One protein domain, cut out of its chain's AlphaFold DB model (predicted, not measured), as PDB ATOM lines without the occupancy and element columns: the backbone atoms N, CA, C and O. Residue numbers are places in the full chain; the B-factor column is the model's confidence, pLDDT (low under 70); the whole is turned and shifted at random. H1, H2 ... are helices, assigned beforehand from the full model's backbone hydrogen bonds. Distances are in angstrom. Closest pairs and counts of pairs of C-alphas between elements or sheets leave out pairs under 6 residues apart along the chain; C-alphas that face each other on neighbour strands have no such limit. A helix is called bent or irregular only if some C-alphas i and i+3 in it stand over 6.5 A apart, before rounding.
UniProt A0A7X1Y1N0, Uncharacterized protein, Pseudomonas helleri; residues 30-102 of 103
ATOM      1  N   ASN A  30       0.022 -40.395  34.070       66.62
ATOM      2  CA  ASN A  30       0.157 -41.595  34.888       66.62
ATOM      3  C   ASN A  30       1.223 -41.384  35.959       66.62
ATOM      4  O   ASN A  30       1.013 -41.825  37.087       66.62
ATOM      5  N   ASP A  31       2.281 -40.645  35.629       71.00
ATOM      6  CA  ASP A  31       3.299 -40.250  36.588       71.00
ATOM      7  C   ASP A  31       2.703 -39.342  37.663       71.00
ATOM      8  O   ASP A  31       2.768 -39.666  38.840       71.00
ATOM      9  N   MET A  32       1.921 -38.322  37.293       73.88
ATOM     10  CA  MET A  32       1.242 -37.479  38.285       73.88
ATOM     11  C   MET A  32       0.242 -38.236  39.177       73.88
ATOM     12  O   MET A  32       0.055 -37.869  40.339       73.88
ATOM     13  N   ARG A  33      -0.391 -39.314  38.685       70.75
ATOM     14  CA  ARG A  33      -1.196 -40.213  39.539       70.75
ATOM     15  C   ARG A  33      -0.328 -41.001  40.508       70.75
ATOM     16  O   ARG A  33      -0.699 -41.126  41.673       70.75
ATOM     17  N   GLY A  34       0.781 -41.546  40.012       73.19
ATOM     18  CA  GLY A  34       1.765 -42.263  40.814       73.19
ATOM     19  C   GLY A  34       2.358 -41.358  41.887       73.19
ATOM     20  O   GLY A  34       2.320 -41.712  43.059       73.19
ATOM     21  N   ALA A  35       2.782 -40.154  41.511       78.75
ATOM     22  CA  ALA A  35       3.285 -39.111  42.391       78.75
ATOM     23  C   ALA A  35       2.277 -38.762  43.489       78.75
ATOM     24  O   ALA A  35       2.634 -38.746  44.662       78.75
ATOM     25  N   TYR A  36       0.999 -38.553  43.147       77.50
ATOM     26  CA  TYR A  36      -0.030 -38.257  44.148       77.50
ATOM     27  C   TYR A  36      -0.235 -39.409  45.136       77.50
ATOM     28  O   TYR A  36      -0.298 -39.183  46.343       77.50
ATOM     29  N   PHE A  37      -0.298 -40.647  44.637       77.50
ATOM     30  CA  PHE A  37      -0.432 -41.835  45.480       77.50
ATOM     31  C   PHE A  37       0.802 -42.057  46.367       77.50
ATOM     32  O   PHE A  37       0.677 -42.348  47.548       77.50
ATOM     33  N   MET A  38       2.006 -41.864  45.834       79.62
ATOM     34  CA  MET A  38       3.239 -41.947  46.616       79.62
ATOM     35  C   MET A  38       3.273 -40.868  47.699       79.62
ATOM     36  O   MET A  38       3.559 -41.153  48.861       79.62
ATOM     37  N   CYS A  39       2.909 -39.638  47.353       81.31
ATOM     38  CA  CYS A  39       2.902 -38.518  48.280       81.31
ATOM     39  C   CYS A  39       1.806 -38.604  49.344       81.31
ATOM     40  O   CYS A  39       1.993 -38.083  50.444       81.31
ATOM     41  N   SER A  40       0.708 -39.319  49.083       80.19
ATOM     42  CA  SER A  40      -0.289 -39.599  50.116       80.19
ATOM     43  C   SER A  40       0.280 -40.449  51.246       80.19
ATOM     44  O   SER A  40      -0.025 -40.198  52.409       80.19
ATOM     45  N   THR A  41       1.172 -41.397  50.944       81.44
ATOM     46  CA  THR A  41       1.799 -42.231  51.984       81.44
ATOM     47  C   THR A  41       2.668 -41.423  52.951       81.44
ATOM     48  O   THR A  41       2.804 -41.796  54.113       81.44
ATOM     49  N   THR A  42       3.206 -40.282  52.504       79.88
ATOM     50  CA  THR A  42       4.047 -39.387  53.315       79.88
ATOM     51  C   THR A  42       3.295 -38.174  53.854       79.88
ATOM     52  O   THR A  42       3.911 -37.275  54.442       79.88
ATOM     53  N   GLY A  43       1.978 -38.091  53.641       79.81
ATOM     54  CA  GLY A  43       1.244 -36.920  54.098       79.81
ATOM     55  C   GLY A  43       1.547 -35.644  53.317       79.81
ATOM     56  O   GLY A  43       1.322 -34.561  53.830       79.81
ATOM     57  N   PHE A  44       2.128 -35.746  52.123       85.81
ATOM     58  CA  PHE A  44       2.674 -34.622  51.358       85.81
ATOM     59  C   PHE A  44       3.770 -33.814  52.068       85.81
ATOM     60  O   PHE A  44       4.069 -32.690  51.675       85.81
ATOM     61  N   THR A  45       4.417 -34.369  53.094       82.62
ATOM     62  CA  THR A  45       5.391 -33.618  53.903       82.62
ATOM     63  C   THR A  45       6.829 -33.685  53.376       82.62
ATOM     64  O   THR A  45       7.662 -32.873  53.788       82.62
ATOM     65  N   GLN A  46       7.143 -34.621  52.475       79.88
ATOM     66  CA  GLN A  46       8.518 -34.930  52.065       79.88
ATOM     67  C   GLN A  46       8.839 -34.527  50.621       79.88
ATOM     68  O   GLN A  46       7.995 -34.641  49.737       79.88
ATOM     69  N   GLY A  47      10.090 -34.116  50.385       83.38
ATOM     70  CA  GLY A  47      10.638 -33.895  49.044       83.38
ATOM     71  C   GLY A  47       9.786 -32.959  48.185       83.38
ATOM     72  O   GLY A  47       9.444 -31.856  48.611       83.38
ATOM     73  N   ASP A  48       9.430 -33.426  46.987       80.75
ATOM     74  CA  ASP A  48       8.596 -32.704  46.019       80.75
ATOM     75  C   ASP A  48       7.084 -32.873  46.246       80.75
ATOM     76  O   ASP A  48       6.272 -32.258  45.552       80.75
ATOM     77  N   CYS A  49       6.664 -33.637  47.256       83.31
ATOM     78  CA  CYS A  49       5.250 -33.859  47.520       83.31
ATOM     79  C   CYS A  49       4.429 -32.596  47.822       83.31
ATOM     80  O   CYS A  49       3.299 -32.524  47.338       83.31
ATOM     81  N   PRO A  50       4.950 -31.561  48.509       83.81
ATOM     82  CA  PRO A  50       4.240 -30.287  48.612       83.81
ATOM     83  C   PRO A  50       3.914 -29.654  47.244       83.81
ATOM     84  O   PRO A  50       2.846 -29.071  47.068       83.81
ATOM     85  N   LYS A  51       4.785 -29.816  46.234       81.56
ATOM     86  CA  LYS A  51       4.536 -29.330  44.863       81.56
ATOM     87  C   LYS A  51       3.466 -30.165  44.156       81.56
ATOM     88  O   LYS A  51       2.639 -29.622  43.424       81.56
ATOM     89  N   VAL A  52       3.466 -31.482  44.384       80.19
ATOM     90  CA  VAL A  52       2.423 -32.397  43.890       80.19
ATOM     91  C   VAL A  52       1.064 -32.029  44.487       80.19
ATOM     92  O   VAL A  52       0.085 -31.927  43.748       80.19
ATOM     93  N   TYR A  53       1.015 -31.758  45.797       78.75
ATOM     94  CA  TYR A  53      -0.176 -31.256  46.482       78.75
ATOM     95  C   TYR A  53      -0.676 -29.974  45.807       78.75
ATOM     96  O   TYR A  53      -1.793 -29.940  45.299       78.75
ATOM     97  N   GLN A  54       0.178 -28.956  45.687       76.81
ATOM     98  CA  GLN A  54      -0.168 -27.684  45.053       76.81
ATOM     99  C   GLN A  54      -0.762 -27.853  43.642       76.81
ATOM    100  O   GLN A  54      -1.828 -27.314  43.347       76.81
ATOM    101  N   LYS A  55      -0.099 -28.621  42.764       72.75
ATOM    102  CA  LYS A  55      -0.565 -28.852  41.384       72.75
ATOM    103  C   LYS A  55      -1.926 -29.542  41.314       72.75
ATOM    104  O   LYS A  55      -2.638 -29.370  40.328       72.75
ATOM    105  N   CYS A  56      -2.279 -30.323  42.328       71.69
ATOM    106  CA  CYS A  56      -3.582 -30.964  42.408       71.69
ATOM    107  C   CYS A  56      -4.704 -30.009  42.836       71.69
ATOM    108  O   CYS A  56      -5.840 -30.209  42.407       71.69
ATOM    109  N   TRP A  57      -4.403 -28.983  43.639       65.44
ATOM    110  CA  TRP A  57      -5.411 -28.092  44.232       65.44
ATOM    111  C   TRP A  57      -5.523 -26.715  43.564       65.44
ATOM    112  O   TRP A  57      -6.565 -26.072  43.690       65.44
ATOM    113  N   LEU A  58      -4.507 -26.261  42.822       56.88
ATOM    114  CA  LEU A  58      -4.574 -24.994  42.091       56.88
ATOM    115  C   LEU A  58      -5.135 -25.160  40.671       56.88
ATOM    116  O   LEU A  58      -4.761 -26.086  39.941       56.88
ATOM    117  N   PRO A  59      -5.995 -24.232  40.215       50.84
ATOM    118  CA  PRO A  59      -6.347 -24.141  38.816       50.84
ATOM    119  C   PRO A  59      -5.134 -23.764  37.940       50.84
ATOM    120  O   PRO A  59      -4.295 -22.965  38.344       50.84
ATOM    121  N   PRO A  60      -5.090 -24.246  36.692       51.28
ATOM    122  CA  PRO A  60      -6.081 -25.129  36.114       51.28
ATOM    123  C   PRO A  60      -5.709 -26.593  36.431       51.28
ATOM    124  O   PRO A  60      -4.590 -27.022  36.160       51.28
ATOM    125  N   MET A  61      -6.662 -27.367  36.976       49.38
ATOM    126  CA  MET A  61      -6.530 -28.821  37.189       49.38
ATOM    127  C   MET A  61      -6.400 -29.517  35.818       49.38
ATOM    128  O   MET A  61      -7.386 -29.990  35.246       49.38
ATOM    129  N   ILE A  62      -5.216 -29.469  35.203       50.72
ATOM    130  CA  ILE A  62      -5.010 -29.790  33.786       50.72
ATOM    131  C   ILE A  62      -4.113 -31.007  33.639       50.72
ATOM    132  O   ILE A  62      -2.961 -30.976  34.037       50.72
ATOM    133  N   TYR A  63      -4.648 -32.017  32.940       44.84
ATOM    134  CA  TYR A  63      -4.160 -32.401  31.607       44.84
ATOM    135  C   TYR A  63      -5.312 -32.908  30.698       44.84
ATOM    136  O   TYR A  63      -6.184 -33.678  31.109       44.84
ATOM    137  N   ARG A  64      -5.333 -32.458  29.428       36.06
ATOM    138  CA  ARG A  64      -6.186 -32.893  28.280       36.06
ATOM    139  C   ARG A  64      -5.209 -33.135  27.103       36.06
ATOM    140  O   ARG A  64      -4.246 -32.392  27.024       36.06
ATOM    141  N   LYS A  65      -5.332 -34.057  26.127       44.50
ATOM    142  CA  LYS A  65      -6.454 -34.635  25.334       44.50
ATOM    143  C   LYS A  65      -5.858 -35.830  24.519       44.50
ATOM    144  O   LYS A  65      -4.689 -35.775  24.174       44.50
ATOM    145  N   LYS A  66      -6.564 -36.905  24.135       39.00
ATOM    146  CA  LYS A  66      -7.399 -36.911  22.909       39.00
ATOM    147  C   LYS A  66      -8.676 -37.763  23.009       39.00
ATOM    148  O   LYS A  66      -9.674 -37.376  22.413       39.00
ATOM    149  N   HIS A  67      -8.723 -38.809  23.839       44.75
ATOM    150  CA  HIS A  67      -9.909 -39.669  23.959       44.75
ATOM    151  C   HIS A  67     -10.187 -40.088  25.421       44.75
ATOM    152  O   HIS A  67      -9.688 -41.083  25.917       44.75
ATOM    153  N   LYS A  68     -11.018 -39.284  26.098       45.50
ATOM    154  CA  LYS A  68     -11.962 -39.679  27.168       45.50
ATOM    155  C   LYS A  68     -11.500 -40.221  28.540       45.50
ATOM    156  O   LYS A  68     -12.335 -40.801  29.222       45.50
ATOM    157  N   THR A  69     -10.321 -39.890  29.068       42.41
ATOM    158  CA  THR A  69     -10.145 -40.009  30.537       42.41
ATOM    159  C   THR A  69      -9.337 -38.856  31.100       42.41
ATOM    160  O   THR A  69      -8.122 -38.784  30.920       42.41
ATOM    161  N   LYS A  70     -10.030 -37.945  31.781       47.41
ATOM    162  CA  LYS A  70      -9.425 -36.895  32.596       47.41
ATOM    163  C   LYS A  70      -9.010 -37.556  33.913       47.41
ATOM    164  O   LYS A  70      -9.865 -38.139  34.571       47.41
ATOM    165  N   THR A  71      -7.722 -37.554  34.252       44.81
ATOM    166  CA  THR A  71      -7.354 -37.800  35.650       44.81
ATOM    167  C   THR A  71      -7.508 -36.471  36.335       44.81
ATOM    168  O   THR A  71      -6.897 -35.492  35.921       44.81
ATOM    169  N   TYR A  72      -8.348 -36.455  37.348       49.97
ATOM    170  CA  TYR A  72      -8.451 -35.341  38.253       49.97
ATOM    171  C   TYR A  72      -7.866 -35.783  39.592       49.97
ATOM    172  O   TYR A  72      -8.069 -36.935  39.979       49.97
ATOM    173  N   CYS A  73      -7.186 -34.884  40.300       58.72
ATOM    174  CA  CYS A  73      -6.895 -35.069  41.722       58.72
ATOM    175  C   CYS A  73      -8.168 -34.761  42.535       58.72
ATOM    176  O   CYS A  73      -8.207 -33.808  43.299       58.72
ATOM    177  N   VAL A  74      -9.261 -35.474  42.254       51.12
ATOM    178  CA  VAL A  74     -10.576 -35.235  42.884       51.12
ATOM    179  C   VAL A  74     -10.801 -36.098  44.108       51.12
ATOM    180  O   VAL A  74     -11.556 -35.703  44.991       51.12
ATOM    181  N   ASP A  75     -10.155 -37.256  44.164       56.31
ATOM    182  CA  ASP A  75     -10.297 -38.141  45.304       56.31
ATOM    183  C   ASP A  75      -9.287 -37.726  46.363       56.31
ATOM    184  O   ASP A  75      -8.094 -37.584  46.079       56.31
ATOM    185  N   ALA A  76      -9.787 -37.528  47.586       59.19
ATOM    186  CA  ALA A  76      -8.925 -37.349  48.736       59.19
ATOM    187  C   ALA A  76      -7.925 -38.519  48.778       59.19
ATOM    188  O   ALA A  76      -8.300 -39.665  48.495       59.19
ATOM    189  N   PRO A  77      -6.655 -38.255  49.111       63.81
ATOM    190  CA  PRO A  77      -5.660 -39.304  49.165       63.81
ATOM    191  C   PRO A  77      -6.101 -40.374  50.166       63.81
ATOM    192  O   PRO A  77      -6.630 -40.053  51.229       63.81
ATOM    193  N   ASN A  78      -5.897 -41.649  49.833       67.44
ATOM    194  CA  ASN A  78      -6.122 -42.710  50.803       67.44
ATOM    195  C   ASN A  78      -4.903 -42.783  51.728       67.44
ATOM    196  O   ASN A  78      -3.772 -42.954  51.265       67.44
ATOM    197  N   PHE A  79      -5.145 -42.626  53.024       72.94
ATOM    198  CA  PHE A  79      -4.126 -42.625  54.059       72.94
ATOM    199  C   PHE A  79      -4.261 -43.886  54.904       72.94
ATOM    200  O   PHE A  79      -5.339 -44.196  55.398       72.94
ATOM    201  N   SER A  80      -3.154 -44.588  55.127       77.94
ATOM    202  CA  SER A  80      -3.104 -45.753  56.019       77.94
ATOM    203  C   SER A  80      -2.889 -45.370  57.493       77.94
ATOM    204  O   SER A  80      -2.301 -46.143  58.247       77.94
ATOM    205  N   VAL A  81      -3.291 -44.161  57.896       78.25
ATOM    206  CA  VAL A  81      -3.090 -43.598  59.244       78.25
ATOM    207  C   VAL A  81      -4.417 -43.140  59.849       78.25
ATOM    208  O   VAL A  81      -5.446 -43.159  59.177       78.25
ATOM    209  N   SER A  82      -4.400 -42.743  61.125       86.62
ATOM    210  CA  SER A  82      -5.581 -42.191  61.796       86.62
ATOM    211  C   SER A  82      -6.100 -40.930  61.090       86.62
ATOM    212  O   SER A  82      -5.325 -40.200  60.469       86.62
ATOM    213  N   ASP A  83      -7.396 -40.632  61.230       83.12
ATOM    214  CA  ASP A  83      -7.980 -39.407  60.666       83.12
ATOM    215  C   ASP A  83      -7.307 -38.138  61.214       83.12
ATOM    216  O   ASP A  83      -7.018 -37.221  60.453       83.12
ATOM    217  N   SER A  84      -6.953 -38.113  62.505       84.69
ATOM    218  CA  SER A  84      -6.225 -36.989  63.105       84.69
ATOM    219  C   SER A  84      -4.817 -36.807  62.536       84.69
ATOM    220  O   SER A  84      -4.357 -35.678  62.366       84.69
ATOM    221  N   ASP A  85      -4.112 -37.904  62.240       83.44
ATOM    222  CA  ASP A  85      -2.783 -37.828  61.629       83.44
ATOM    223  C   ASP A  85      -2.866 -37.395  60.174       83.44
ATOM    224  O   ASP A  85      -2.066 -36.572  59.738       83.44
ATOM    225  N   LYS A  86      -3.859 -37.909  59.444       82.00
ATOM    226  CA  LYS A  86      -4.176 -37.468  58.088       82.00
ATOM    227  C   LYS A  86      -4.385 -35.957  58.044       82.00
ATOM    228  O   LYS A  86      -3.731 -35.290  57.247       82.00
ATOM    229  N   ASP A  87      -5.256 -35.425  58.898       84.25
ATOM    230  CA  ASP A  87      -5.596 -34.001  58.887       84.25
ATOM    231  C   ASP A  87      -4.371 -33.139  59.216       84.25
ATOM    232  O   ASP A  87      -4.079 -32.173  58.513       84.25
ATOM    233  N   ARG A  88      -3.579 -33.552  60.215       86.06
ATOM    234  CA  ARG A  88      -2.305 -32.904  60.556       86.06
ATOM    235  C   ARG A  88      -1.312 -32.927  59.395       86.06
ATOM    236  O   ARG A  88      -0.615 -31.944  59.163       86.06
ATOM    237  N   TYR A  89      -1.202 -34.045  58.686       84.38
ATOM    238  CA  TYR A  89      -0.291 -34.162  57.555       84.38
ATOM    239  C   TYR A  89      -0.716 -33.306  56.369       84.38
ATOM    240  O   TYR A  89       0.129 -32.638  55.781       84.38
ATOM    241  N   LEU A  90      -2.009 -33.292  56.047       82.06
ATOM    242  CA  LEU A  90      -2.553 -32.440  54.995       82.06
ATOM    243  C   LEU A  90      -2.341 -30.954  55.305       82.06
ATOM    244  O   LEU A  90      -1.921 -30.218  54.417       82.06
ATOM    245  N   ASP A  91      -2.551 -30.534  56.555       85.94
ATOM    246  CA  ASP A  91      -2.285 -29.165  57.017       85.94
ATOM    247  C   ASP A  91      -0.798 -28.789  56.870       85.94
ATOM    248  O   ASP A  91      -0.452 -27.757  56.295       85.94
ATOM    249  N   GLU A  92       0.114 -29.665  57.295       84.06
ATOM    250  CA  GLU A  92       1.556 -29.448  57.123       84.06
ATOM    251  C   GLU A  92       1.997 -29.465  55.650       84.06
ATOM    252  O   GLU A  92       2.862 -28.681  55.248       84.06
ATOM    253  N   GLY A  93       1.402 -30.331  54.828       82.06
ATOM    254  CA  GLY A  93       1.608 -30.364  53.382       82.06
ATOM    255  C   GLY A  93       1.146 -29.071  52.708       82.06
ATOM    256  O   GLY A  93       1.879 -28.518  51.885       82.06
ATOM    257  N   ALA A  94      -0.016 -28.544  53.110       81.00
ATOM    258  CA  ALA A  94      -0.561 -27.278  52.627       81.00
ATOM    259  C   ALA A  94       0.330 -26.087  53.007       81.00
ATOM    260  O   ALA A  94       0.759 -25.354  52.119       81.00
ATOM    261  N   LYS A  95       0.732 -25.962  54.279       84.38
ATOM    262  CA  LYS A  95       1.669 -24.914  54.739       84.38
ATOM    263  C   LYS A  95       2.989 -24.919  53.965       84.38
ATOM    264  O   LYS A  95       3.556 -23.876  53.642       84.38
ATOM    265  N   ARG A  96       3.525 -26.111  53.675       81.00
ATOM    266  CA  ARG A  96       4.757 -26.260  52.885       81.00
ATOM    267  C   ARG A  96       4.541 -25.872  51.428       81.00
ATOM    268  O   ARG A  96       5.443 -25.281  50.841       81.00
ATOM    269  N   ALA A  97       3.380 -26.194  50.864       79.81
ATOM    270  CA  ALA A  97       3.005 -25.783  49.519       79.81
ATOM    271  C   ALA A  97       2.893 -24.253  49.414       79.81
ATOM    272  O   ALA A  97       3.527 -23.682  48.533       79.81
ATOM    273  N   GLU A  98       2.209 -23.590  50.353       76.19
ATOM    274  CA  GLU A  98       2.100 -22.119  50.430       76.19
ATOM    275  C   GLU A  98       3.482 -21.445  50.476       76.19
ATOM    276  O   GLU A  98       3.781 -20.526  49.714       76.19
ATOM    277  N   LYS A  99       4.401 -21.981  51.292       74.44
ATOM    278  CA  LYS A  99       5.785 -21.484  51.367       74.44
ATOM    279  C   LYS A  99       6.545 -21.588  50.035       74.44
ATOM    280  O   LYS A  99       7.456 -20.799  49.794       74.44
ATOM    281  N   ILE A 100       6.226 -22.576  49.201       70.19
ATOM    282  CA  ILE A 100       6.861 -22.767  47.888       70.19
ATOM    283  C   ILE A 100       6.293 -21.784  46.858       70.19
ATOM    284  O   ILE A 100       7.015 -21.386  45.944       70.19
ATOM    285  N   THR A 101       5.031 -21.381  46.999       63.19
ATOM    286  CA  THR A 101       4.340 -20.506  46.043       63.19
ATOM    287  C   THR A 101       4.463 -19.028  46.357       63.19
ATOM    288  O   THR A 101       4.326 -18.221  45.440       63.19
ATOM    289  N   GLY A 102       4.781 -18.675  47.604       55.72
ATOM    290  CA  GLY A 102       5.007 -17.289  48.007       55.72
ATOM    291  C   GLY A 102       3.751 -16.417  47.961       55.72
ATOM    292  O   GLY A 102       3.885 -15.212  47.751       55.72
TER     293      GLY A 102
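This is residues 30 to 102 of the 103 residues of an uncharacterized protein of Pseudomonas helleri (UniProt A0A7X1Y1N0). Three helices form a small cluster in which the short H2 joins the other two, crossing H1 steeply and H3 nearly at a right angle, while a long loop between H2 and H3 swings out to one side and comes back past H1. Its far tip, residues 64 to 69, sticks out from the rest, and this arm makes much of the length. The printed part has 73 residues with three named helices, in the order H1, H2, H3, and no named strand; its class is all helix. It is compact, with a radius of gyration of the C-alphas of 12.6 A, and its C-alphas span 39 by 30 by 17 A.

The printed part begins with H1, residues 30 to 41, which is 17.2 A long from first to last C-alpha; C-alpha 30 is at (0.157, -41.595, 34.888). After seven residues comes H2, residues 49 to 57, 12.6 A long, with C-alpha 49 at (5.250, -33.859, 47.520). Residues 58 to 82 hold no named element. H3, residues 83 to 101, is the longest helix with 19 residues and measures 26.9 A, ending with C-alpha 101 at (4.340, -20.506, 46.043). No helix is bent or irregular.

H1 and H2 touch, and their closest C-alphas, those of Cys 39 and Cys 49, are 5.3 A apart. Their lines stand at a steep tilt of 64 degrees, and they run opposite ways. H2 also touches H3, which meets it with residues 93 to 100 alone; the closest C-alphas, those of Pro 50 and Ala 97, are 4.8 A apart. The lines of H2 and H3 are about perpendicular, at 89 degrees. H1 and H3 are near each other, with no pair of C-alphas within 8 A but 6 pairs within 10 A. In H2 and H3 every O i to N i+4 pair is within hydrogen-bond range; in H1 it is 7 of 8.

The two C-alphas farthest apart, those of Lys 66 and Ser 84, are 40.2 A from each other, and the first and last printed C-alphas, those of Asn 30 and Gly 102, are 28.0 A apart. The printed part has no cut. The link from H1 to H2 is short, and that from H2 to H3, with 25 residues, is long. Within the long link residues 64 to 69 stand free. The mean pLDDT of the printed part is 70.4; 25 residues are under 70, namely residue 30, residues 57 to 78 and residues 101 to 102.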